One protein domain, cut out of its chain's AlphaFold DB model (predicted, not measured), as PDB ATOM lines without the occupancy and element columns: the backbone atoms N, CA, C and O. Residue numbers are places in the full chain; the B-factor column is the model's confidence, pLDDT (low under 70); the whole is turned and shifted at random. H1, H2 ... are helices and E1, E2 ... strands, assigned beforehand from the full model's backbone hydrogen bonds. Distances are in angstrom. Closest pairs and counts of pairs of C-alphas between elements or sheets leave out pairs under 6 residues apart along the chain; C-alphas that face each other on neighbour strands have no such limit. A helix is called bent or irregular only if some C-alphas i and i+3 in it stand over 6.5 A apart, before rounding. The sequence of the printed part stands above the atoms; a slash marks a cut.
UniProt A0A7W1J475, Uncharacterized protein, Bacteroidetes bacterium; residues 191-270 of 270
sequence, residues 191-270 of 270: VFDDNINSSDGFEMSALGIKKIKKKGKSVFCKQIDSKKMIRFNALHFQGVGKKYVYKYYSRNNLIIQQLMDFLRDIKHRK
ATOM      1  N   VAL A 191     276.637 382.693 240.246       98.31
ATOM      2  CA  VAL A 191     275.469 382.480 241.121       98.31
ATOM      3  C   VAL A 191     274.184 382.350 240.299       98.31
ATOM      4  O   VAL A 191     274.150 382.768 239.137       98.31
ATOM      5  N   PHE A 192     273.126 381.784 240.872       98.50
ATOM      6  CA  PHE A 192     271.774 381.868 240.320       98.50
ATOM      7  C   PHE A 192     270.981 382.949 241.053       98.50
ATOM      8  O   PHE A 192     271.073 383.085 242.268       98.50
ATOM      9  N   ASP A 193     270.229 383.746 240.302       98.31
ATOM     10  CA  ASP A 193     269.422 384.824 240.865       98.31
ATOM     11  C   ASP A 193     268.206 384.279 241.608       98.31
ATOM     12  O   ASP A 193     267.378 383.616 240.986       98.31
ATOM     13  N   ASP A 194     268.041 384.613 242.885       97.06
ATOM     14  CA  ASP A 194     266.800 384.275 243.579       97.06
ATOM     15  C   ASP A 194     265.633 385.109 243.052       97.06
ATOM     16  O   ASP A 194     264.621 384.561 242.631       97.06
ATOM     17  N   ASN A 195     265.791 386.434 242.996       97.31
ATOM     18  CA  ASN A 195     264.791 387.342 242.444       97.31
ATOM     19  C   ASN A 195     265.428 388.663 242.003       97.31
ATOM     20  O   ASN A 195     266.056 389.359 242.803       97.31
ATOM     21  N   ILE A 196     265.207 389.089 240.759       97.75
ATOM     22  CA  ILE A 196     265.843 390.297 240.219       97.75
ATOM     23  C   ILE A 196     265.426 391.590 240.939       97.75
ATOM     24  O   ILE A 196     266.119 392.605 240.838       97.75
ATOM     25  N   ASN A 197     264.292 391.577 241.642       97.00
ATOM     26  CA  ASN A 197     263.801 392.718 242.413       97.00
ATOM     27  C   ASN A 197     264.420 392.782 243.821       97.00
ATOM     28  O   ASN A 197     264.336 393.818 244.475       97.00
ATOM     29  N   SER A 198     265.057 391.703 244.279       96.12
ATOM     30  CA  SER A 198     265.763 391.644 245.559       96.12
ATOM     31  C   SER A 198     267.238 391.976 245.358       96.12
ATOM     32  O   SER A 198     267.828 391.634 244.333       96.12
ATOM     33  N   SER A 199     267.855 392.664 246.324       96.94
ATOM     34  CA  SER A 199     269.285 392.985 246.233       96.94
ATOM     35  C   SER A 199     270.154 391.749 246.410       96.94
ATOM     36  O   SER A 199     271.068 391.555 245.615       96.94
ATOM     37  N   ASP A 200     269.888 390.924 247.423       95.56
ATOM     38  CA  ASP A 200     270.672 389.726 247.761       95.56
ATOM     39  C   ASP A 200     272.190 389.995 247.813       95.56
ATOM     40  O   ASP A 200     273.011 389.195 247.372       95.56
ATOM     41  N   GLY A 201     272.573 391.185 248.291       97.25
ATOM     42  CA  GLY A 201     273.970 391.618 248.352       97.25
ATOM     43  C   GLY A 201     274.541 392.151 247.031       97.25
ATOM     44  O   GLY A 201     275.755 392.343 246.924       97.25
ATOM     45  N   PHE A 202     273.708 392.422 246.024       98.50
ATOM     46  CA  PHE A 202     274.093 392.987 244.727       98.50
ATOM     47  C   PHE A 202     273.602 394.420 244.520       98.50
ATOM     48  O   PHE A 202     272.563 394.835 245.037       98.50
ATOM     49  N   GLU A 203     274.356 395.188 243.725       98.50
ATOM     50  CA  GLU A 203     273.991 396.559 243.367       98.50
ATOM     51  C   GLU A 203     272.630 396.611 242.658       98.50
ATOM     52  O   GLU A 203     272.397 395.923 241.663       98.50
ATOM     53  N   MET A 204     271.761 397.510 243.119       98.38
ATOM     54  CA  MET A 204     270.460 397.777 242.507       98.38
ATOM     55  C   MET A 204     270.530 398.977 241.558       98.38
ATOM     56  O   MET A 204     271.336 399.895 241.712       98.38
ATOM     57  N   SER A 205     269.698 398.954 240.523       96.69
ATOM     58  CA  SER A 205     269.482 400.088 239.625       96.69
ATOM     59  C   SER A 205     268.416 401.033 240.184       96.69
ATOM     60  O   SER A 205     267.625 400.650 241.041       96.69
ATOM     61  N   ALA A 206     268.325 402.245 239.627       94.88
ATOM     62  CA  ALA A 206     267.267 403.202 239.968       94.88
ATOM     63  C   ALA A 206     265.842 402.690 239.661       94.88
ATOM     64  O   ALA A 206     264.870 403.256 240.141       94.88
ATOM     65  N   LEU A 207     265.712 401.613 238.875       91.25
ATOM     66  CA  LEU A 207     264.435 400.966 238.557       91.25
ATOM     67  C   LEU A 207     264.001 399.927 239.608       91.25
ATOM     68  O   LEU A 207     263.010 399.234 239.383       91.25
ATOM     69  N   GLY A 208     264.757 399.765 240.699       94.81
ATOM     70  CA  GLY A 208     264.456 398.787 241.750       94.81
ATOM     71  C   GLY A 208     264.753 397.333 241.368       94.81
ATOM     72  O   GLY A 208     264.277 396.425 242.033       94.81
ATOM     73  N   ILE A 209     265.540 397.099 240.313       96.94
ATOM     74  CA  ILE A 209     266.023 395.764 239.916       96.94
ATOM     75  C   ILE A 209     267.549 395.700 239.958       96.94
ATOM     76  O   ILE A 209     268.196 396.740 239.768       96.94
ATOM     77  N   LYS A 210     268.127 394.505 240.127       98.19
ATOM     78  CA  LYS A 210     269.582 394.281 240.092       98.19
ATOM     79  C   LYS A 210     270.221 394.964 238.879       98.19
ATOM     80  O   LYS A 210     269.724 394.911 237.749       98.19
ATOM     81  N   LYS A 211     271.348 395.644 239.100       97.94
ATOM     82  CA  LYS A 211     272.073 396.423 238.087       97.94
ATOM     83  C   LYS A 211     272.910 395.498 237.205       97.94
ATOM     84  O   LYS A 211     274.134 395.422 237.317       97.94
ATOM     85  N   ILE A 212     272.227 394.772 236.328       97.56
ATOM     86  CA  ILE A 212     272.844 393.779 235.450       97.56
ATOM     87  C   ILE A 212     273.656 394.451 234.332       97.56
ATOM     88  O   ILE A 212     273.135 395.253 233.551       97.56
ATOM     89  N   LYS A 213     274.929 394.068 234.217       96.00
ATOM     90  CA  LYS A 213     275.835 394.383 233.108       96.00
ATOM     91  C   LYS A 213     275.969 393.168 232.199       96.00
ATOM     92  O   LYS A 213     276.230 392.064 232.669       96.00
ATOM     93  N   LYS A 214     275.836 393.366 230.892       91.56
ATOM     94  CA  LYS A 214     276.012 392.302 229.896       91.56
ATOM     95  C   LYS A 214     277.412 392.384 229.283       91.56
ATOM     96  O   LYS A 214     277.879 393.480 228.983       91.56
ATOM     97  N   LYS A 215     278.066 391.239 229.082       89.00
ATOM     98  CA  LYS A 215     279.339 391.107 228.356       89.00
ATOM     99  C   LYS A 215     279.287 389.823 227.524       89.00
ATOM    100  O   LYS A 215     279.368 388.724 228.070       89.00
ATOM    101  N   GLY A 216     279.118 389.963 226.209       86.69
ATOM    102  CA  GLY A 216     278.870 388.826 225.315       86.69
ATOM    103  C   GLY A 216     277.588 388.074 225.693       86.69
ATOM    104  O   GLY A 216     276.547 388.692 225.916       86.69
ATOM    105  N   LYS A 217     277.679 386.742 225.801       86.88
ATOM    106  CA  LYS A 217     276.589 385.855 226.255       86.88
ATOM    107  C   LYS A 217     276.424 385.808 227.784       86.88
ATOM    108  O   LYS A 217     275.553 385.122 228.294       86.88
ATOM    109  N   SER A 218     277.248 386.512 228.551       92.69
ATOM    110  CA  SER A 218     277.195 386.443 230.013       92.69
ATOM    111  C   SER A 218     276.646 387.726 230.615       92.69
ATOM    112  O   SER A 218     276.825 388.828 230.082       92.69
ATOM    113  N   VAL A 219     275.984 387.580 231.758       97.06
ATOM    114  CA  VAL A 219     275.436 388.694 232.527       97.06
ATOM    115  C   VAL A 219     276.041 388.700 233.920       97.06
ATOM    116  O   VAL A 219     276.341 387.651 234.486       97.06
ATOM    117  N   PHE A 220     276.293 389.896 234.436       98.38
ATOM    118  CA  PHE A 220     277.033 390.105 235.668       98.38
ATOM    119  C   PHE A 220     276.361 391.173 236.520       98.38
ATOM    120  O   PHE A 220     275.839 392.153 235.988       98.38
ATOM    121  N   CYS A 221     276.463 391.054 237.837       98.50
ATOM    122  CA  CYS A 221     276.146 392.140 238.757       98.50
ATOM    123  C   CYS A 221     277.299 392.338 239.739       98.50
ATOM    124  O   CYS A 221     278.071 391.415 240.002       98.50
ATOM    125  N   LYS A 222     277.463 393.561 240.238       98.56
ATOM    126  CA  LYS A 222     278.508 393.860 241.212       98.56
ATOM    127  C   LYS A 222     278.001 393.506 242.605       98.56
ATOM    128  O   LYS A 222     276.971 394.032 243.019       98.56
ATOM    129  N   GLN A 223     278.716 392.628 243.302       98.31
ATOM    130  CA  GLN A 223     278.441 392.335 244.705       98.31
ATOM    131  C   GLN A 223     278.863 393.537 245.555       98.31
ATOM    132  O   GLN A 223     279.935 394.112 245.338       98.31
ATOM    133  N   ILE A 224     278.021 393.934 246.506       97.88
ATOM    134  CA  ILE A 224     278.219 395.134 247.319       97.88
ATOM    135  C   ILE A 224     279.445 394.977 248.216       97.88
ATOM    136  O   ILE A 224     280.271 395.888 248.231       97.88
ATOM    137  N   ASP A 225     279.603 393.844 248.895       96.19
ATOM    138  CA  ASP A 225     280.659 393.680 249.902       96.19
ATOM    139  C   ASP A 225     282.036 393.520 249.255       96.19
ATOM    140  O   ASP A 225     282.945 394.311 249.495       96.19
ATOM    141  N   SER A 226     282.181 392.549 248.350       96.38
ATOM    142  CA  SER A 226     283.472 392.269 247.706       96.38
ATOM    143  C   SER A 226     283.836 393.245 246.586       96.38
ATOM    144  O   SER A 226     284.962 393.218 246.089       96.38
ATOM    145  N   LYS A 227     282.874 394.056 246.119       97.56
ATOM    146  CA  LYS A 227     282.970 394.907 244.917       97.56
ATOM    147  C   LYS A 227     283.286 394.145 243.621       97.56
ATOM    148  O   LYS A 227     283.492 394.785 242.586       97.56
ATOM    149  N   LYS A 228     283.292 392.807 243.638       97.88
ATOM    150  CA  LYS A 228     283.577 391.965 242.470       97.88
ATOM    151  C   LYS A 228     282.372 391.898 241.539       97.88
ATOM    152  O   LYS A 228     281.220 391.949 241.970       97.88
ATOM    153  N   MET A 229     282.647 391.751 240.245       98.12
ATOM    154  CA  MET A 229     281.626 391.391 239.264       98.12
ATOM    155  C   MET A 229     281.381 389.884 239.349       98.12
ATOM    156  O   MET A 229     282.285 389.103 239.063       98.12
ATOM    157  N   ILE A 230     280.167 389.491 239.718       98.62
ATOM    158  CA  ILE A 230     279.743 388.092 239.806       98.62
ATOM    159  C   ILE A 230     278.884 387.770 238.594       98.62
ATOM    160  O   ILE A 230     278.025 388.568 238.209       98.62
ATOM    161  N   ARG A 231     279.142 386.621 237.972       98.50
ATOM    162  CA  ARG A 231     278.369 386.123 236.834       98.50
ATOM    163  C   ARG A 231     277.051 385.528 237.320       98.50
ATOM    164  O   ARG A 231     277.027 384.809 238.307       98.50
ATOM    165  N   PHE A 232     275.971 385.766 236.597       98.56
ATOM    166  CA  PHE A 232     274.689 385.124 236.866       98.56
ATOM    167  C   PHE A 232     274.456 384.007 235.846       98.56
ATOM    168  O   PHE A 232     274.539 384.241 234.638       98.56
ATOM    169  N   ASN A 233     274.205 382.790 236.333       98.50
ATOM    170  CA  ASN A 233     273.837 381.626 235.521       98.50
ATOM    171  C   ASN A 233     272.371 381.684 235.084       98.50
ATOM    172  O   ASN A 233     272.031 381.155 234.031       98.50
ATOM    173  N   ALA A 234     271.520 382.356 235.854       98.38
ATOM    174  CA  ALA A 234     270.140 382.639 235.500       98.38
ATOM    175  C   ALA A 234     269.668 383.929 236.179       98.38
ATOM    176  O   ALA A 234     270.266 384.352 237.169       98.38
ATOM    177  N   LEU A 235     268.624 384.548 235.628       98.44
ATOM    178  CA  LEU A 235     267.911 385.689 236.208       98.44
ATOM    179  C   LEU A 235     266.433 385.321 236.396       98.44
ATOM    180  O   LEU A 235     265.815 384.858 235.432       98.44
ATOM    181  N   HIS A 236     265.871 385.572 237.582       98.44
ATOM    182  CA  HIS A 236     264.480 385.254 237.916       98.44
ATOM    183  C   HIS A 236     263.643 386.529 237.986       98.44
ATOM    184  O   HIS A 236     263.849 387.403 238.829       98.44
ATOM    185  N   PHE A 237     262.674 386.647 237.082       97.75
ATOM    186  CA  PHE A 237     261.864 387.851 236.929       97.75
ATOM    187  C   PHE A 237     260.502 387.737 237.618       97.75
ATOM    188  O   PHE A 237     259.503 388.163 237.044       97.75
ATOM    189  N   GLN A 238     260.446 387.219 238.847       94.31
ATOM    190  CA  GLN A 238     259.194 387.077 239.594       94.31
ATOM    191  C   GLN A 238     258.448 388.414 239.760       94.31
ATOM    192  O   GLN A 238     259.042 389.493 239.870       94.31
ATOM    193  N   GLY A 239     257.115 388.348 239.813       93.25
ATOM    194  CA  GLY A 239     256.256 389.490 240.133       93.25
ATOM    195  C   GLY A 239     256.421 390.659 239.156       93.25
ATOM    196  O   GLY A 239     256.322 390.492 237.940       93.25
ATOM    197  N   VAL A 240     256.692 391.859 239.682       93.12
ATOM    198  CA  VAL A 240     256.877 393.078 238.869       93.12
ATOM    199  C   VAL A 240     258.081 392.998 237.926       93.12
ATOM    200  O   VAL A 240     258.147 393.762 236.959       93.12
ATOM    201  N   GLY A 241     259.002 392.059 238.169       94.31
ATOM    202  CA  GLY A 241     260.161 391.798 237.325       94.31
ATOM    203  C   GLY A 241     259.780 391.297 235.931       94.31
ATOM    204  O   GLY A 241     260.485 391.604 234.968       94.31
ATOM    205  N   LYS A 242     258.637 390.605 235.785       95.31
ATOM    206  CA  LYS A 242     258.210 389.941 234.536       95.31
ATOM    207  C   LYS A 242     258.212 390.884 233.335       95.31
ATOM    208  O   LYS A 242     258.569 390.486 232.225       95.31
ATOM    209  N   LYS A 243     257.886 392.163 233.559       93.75
ATOM    210  CA  LYS A 243     257.878 393.194 232.512       93.75
ATOM    211  C   LYS A 243     259.257 393.459 231.905       93.75
ATOM    212  O   LYS A 243     259.324 394.000 230.814       93.75
ATOM    213  N   TYR A 244     260.353 393.076 232.560       94.31
ATOM    214  CA  TYR A 244     261.716 393.327 232.088       94.31
ATOM    215  C   TYR A 244     262.368 392.144 231.365       94.31
ATOM    216  O   TYR A 244     263.446 392.325 230.800       94.31
ATOM    217  N   VAL A 245     261.736 390.967 231.315       95.25
ATOM    218  CA  VAL A 245     262.307 389.757 230.686       95.25
ATOM    219  C   VAL A 245     262.830 390.050 229.271       95.25
ATOM    220  O   VAL A 245     263.969 389.726 228.934       95.25
ATOM    221  N   TYR A 246     262.046 390.747 228.442       92.44
ATOM    222  CA  TYR A 246     262.421 391.047 227.053       92.44
ATOM    223  C   TYR A 246     263.709 391.883 226.929       92.44
ATOM    224  O   TYR A 246     264.451 391.741 225.958       92.44
ATOM    225  N   LYS A 247     264.008 392.739 227.915       91.12
ATOM    226  CA  LYS A 247     265.209 393.590 227.932       91.12
ATOM    227  C   LYS A 247     266.478 392.768 228.156       91.12
ATOM    228  O   LYS A 247     267.563 393.132 227.692       91.12
ATOM    229  N   TYR A 248     266.363 391.659 228.881       93.25
ATOM    230  CA  TYR A 248     267.503 390.822 229.243       93.25
ATOM    231  C   TYR A 248     267.729 389.648 228.292       93.25
ATOM    232  O   TYR A 248     268.871 389.203 228.186       93.25
ATOM    233  N   TYR A 249     266.715 389.271 227.511       93.12
ATOM    234  CA  TYR A 249     266.803 388.271 226.449       93.12
ATOM    235  C   TYR A 249     268.002 388.492 225.504       93.12
ATOM    236  O   TYR A 249     268.264 389.611 225.048       93.12
ATOM    237  N   SER A 250     268.748 387.426 225.206       88.94
ATOM    238  CA  SER A 250     270.029 387.518 224.500       88.94
ATOM    239  C   SER A 250     269.912 387.865 223.011       88.94
ATOM    240  O   SER A 250     270.789 388.568 222.509       88.94
ATOM    241  N   ARG A 251     268.856 387.452 222.285       77.62
ATOM    242  CA  ARG A 251     268.773 387.746 220.833       77.62
ATOM    243  C   ARG A 251     268.501 389.214 220.508       77.62
ATOM    244  O   ARG A 251     269.040 389.703 219.521       77.62
ATOM    245  N   ASN A 252     267.764 389.936 221.355       66.50
ATOM    246  CA  ASN A 252     267.558 391.383 221.176       66.50
ATOM    247  C   ASN A 252     268.892 392.141 221.139       66.50
ATOM    248  O   ASN A 252     269.039 393.135 220.437       66.50
ATOM    249  N   ASN A 253     269.891 391.622 221.849       55.41
ATOM    250  CA  ASN A 253     271.211 392.219 221.897       55.41
ATOM    251  C   ASN A 253     272.154 391.718 220.810       55.41
ATOM    252  O   ASN A 253     273.054 392.465 220.462       55.41
ATOM    253  N   LEU A 254     271.970 390.509 220.266       55.25
ATOM    254  CA  LEU A 254     272.775 390.059 219.128       55.25
ATOM    255  C   LEU A 254     272.547 390.957 217.912       55.25
ATOM    256  O   LEU A 254     273.515 391.375 217.295       55.25
ATOM    257  N   ILE A 255     271.292 391.319 217.630       58.00
ATOM    258  CA  ILE A 255     270.948 392.201 216.506       58.00
ATOM    259  C   ILE A 255     271.523 393.607 216.726       58.00
ATOM    260  O   ILE A 255     272.164 394.159 215.838       58.00
ATOM    261  N   ILE A 256     271.359 394.174 217.928       59.62
ATOM    262  CA  ILE A 256     271.911 395.498 218.267       59.62
ATOM    263  C   ILE A 256     273.446 395.482 218.237       59.62
ATOM    264  O   ILE A 256     274.054 396.426 217.745       59.62
ATOM    265  N   GLN A 257     274.083 394.421 218.737       56.97
ATOM    266  CA  GLN A 257     275.538 394.285 218.737       56.97
ATOM    267  C   GLN A 257     276.079 394.122 217.313       56.97
ATOM    268  O   GLN A 257     276.998 394.841 216.949       56.97
ATOM    269  N   GLN A 258     275.459 393.277 216.482       57.72
ATOM    270  CA  GLN A 258     275.803 393.129 215.063       57.72
ATOM    271  C   GLN A 258     275.651 394.450 214.297       57.72
ATOM    272  O   GLN A 258     276.527 394.800 213.513       57.72
ATOM    273  N   LEU A 259     274.589 395.220 214.561       63.22
ATOM    274  CA  LEU A 259     274.415 396.566 214.000       63.22
ATOM    275  C   LEU A 259     275.509 397.532 214.471       63.22
ATOM    276  O   LEU A 259     276.058 398.278 213.667       63.22
ATOM    277  N   MET A 260     275.849 397.531 215.762       63.69
ATOM    278  CA  MET A 260     276.889 398.405 216.312       63.69
ATOM    279  C   MET A 260     278.288 398.049 215.802       63.69
ATOM    280  O   MET A 260     279.076 398.954 215.528       63.69
ATOM    281  N   ASP A 261     278.590 396.762 215.653       69.88
ATOM    282  CA  ASP A 261     279.857 396.277 215.107       69.88
ATOM    283  C   ASP A 261     279.955 396.612 213.608       69.88
ATOM    284  O   ASP A 261     280.950 397.193 213.181       69.88
ATOM    285  N   PHE A 262     278.873 396.423 212.842       74.44
ATOM    286  CA  PHE A 262     278.775 396.881 211.450       74.44
ATOM    287  C   PHE A 262     279.006 398.398 211.306       74.44
ATOM    288  O   PHE A 262     279.758 398.847 210.442       74.44
ATOM    289  N   LEU A 263     278.407 399.213 212.182       73.75
ATOM    290  CA  LEU A 263     278.594 400.670 212.172       73.75
ATOM    291  C   LEU A 263     280.021 401.099 212.561       73.75
ATOM    292  O   LEU A 263     280.498 402.129 212.074       73.75
ATOM    293  N   ARG A 264     280.713 400.344 213.425       74.62
ATOM    294  CA  ARG A 264     282.132 400.582 213.750       74.62
ATOM    295  C   ARG A 264     283.041 400.234 212.580       74.62
ATOM    296  O   ARG A 264     283.920 401.030 212.262       74.62
ATOM    297  N   ASP A 265     282.784 399.120 211.902       73.19
ATOM    298  CA  ASP A 265     283.546 398.716 210.718       73.19
ATOM    299  C   ASP A 265     283.429 399.742 209.583       73.19
ATOM    300  O   ASP A 265     284.417 400.036 208.912       73.19
ATOM    301  N   ILE A 266     282.261 400.373 209.409       74.50
ATOM    302  CA  ILE A 266     282.092 401.486 208.459       74.50
ATOM    303  C   ILE A 266     282.925 402.712 208.863       74.50
ATOM    304  O   ILE A 266     283.476 403.390 207.997       74.50
ATOM    305  N   LYS A 267     283.035 403.014 210.164       65.62
ATOM    306  CA  LYS A 267     283.829 404.151 210.661       65.62
ATOM    307  C   LYS A 267     285.339 403.937 210.559       65.62
ATOM    308  O   LYS A 267     286.049 404.924 210.453       65.62
ATOM    309  N   HIS A 268     285.817 402.694 210.593       64.19
ATOM    310  CA  HIS A 268     287.243 402.363 210.460       64.19
ATOM    311  C   HIS A 268     287.708 402.177 209.004       64.19
ATOM    312  O   HIS A 268     288.902 402.029 208.763       64.19
ATOM    313  N   ARG A 269     286.782 402.176 208.037       57.75
ATOM    314  CA  ARG A 269     287.064 402.109 206.590       57.75
ATOM    315  C   ARG A 269     286.999 403.473 205.881       57.75
ATOM    316  O   ARG A 269     287.010 403.512 204.653       57.75
ATOM    317  N   LYS A 270     286.903 404.569 206.636       46.94
ATOM    318  CA  LYS A 270     287.076 405.951 206.166       46.94
ATOM    319  C   LYS A 270     288.338 406.529 206.781       46.94
ATOM    320  O   LYS A 270     288.972 407.345 206.087       46.94
TER     321      LYS A 270
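AT A GLANCE: This is residues 191 to 270 of the 270 residues of an uncharacterized protein of Bacteroidetes bacterium (UniProt A0A7W1J475). A small body, a twisted three-strand sheet with a long unnamed stretch tied to E3 and the short helix H1 at its border, has a long helical tail, H2, whose residues 258 to 268 stick out with residues 269 and 270. The 80 printed residues include, in order, E1, E2, E3, H1 and H2; the sheet is E1 - E2 - E3, antiparallel, and the class is mixed, helices and strands. The whole is loose, with a radius of gyration of the C-alphas of 15.0 A, and elongated, spanning 47 by 29 by 23 A.

HOW THE PARTS SIT: Residues 191 to 192 pair, parallel, with residues 232 to 234 of E3, residues 229 to 236. E1, residues 213 to 215, and E2, residues 218 to 222, form a hairpin, with N 213 and O 220 2.8 A apart. E2 and E3 form another, with N 230 and O 221 2.9 A apart; E1, E2 and E3 make a meander, each strand the antiparallel neighbour of the one before. E3 bends by 78 degrees at residue 233. H1, residues 239 to 248, only grazes the sheet with residues 241 to 248. H2, residues 250 to 268, is apart from the three strands. H1 and H2 are close but not clearly touching, the closest C-alphas, of Tyr 246 and Asn 252, being 7.8 A apart. They run the same way at a shallow tilt of 34 degrees, only just short of steep. In H1, 0 of 6 O i to N i+4 pairs but 5 of 7 O i to N i+3 pairs are within hydrogen-bond range; in H2, 14 of 15 O i to N i+4 pairs are.

IN THESE COORDINATES: E1 begins at C-alpha 213, (275.835, 394.383, 233.108). From first to last C-alpha, E3 is 18.3 A, H1 15.7 A and H2 26.7 A long. H1 is irregular, with C-alphas 243 and 246 7.4 A apart. H2 ends at C-alpha 268, (287.243, 402.363, 210.460).

THE WHOLE: The C-alphas farthest apart, of Gly 239 and Lys 270, are 48.7 A apart. The printed part has no cut, and no link between named elements is long. Residues 252 to 261 and 267 to 270 have pLDDT under 70.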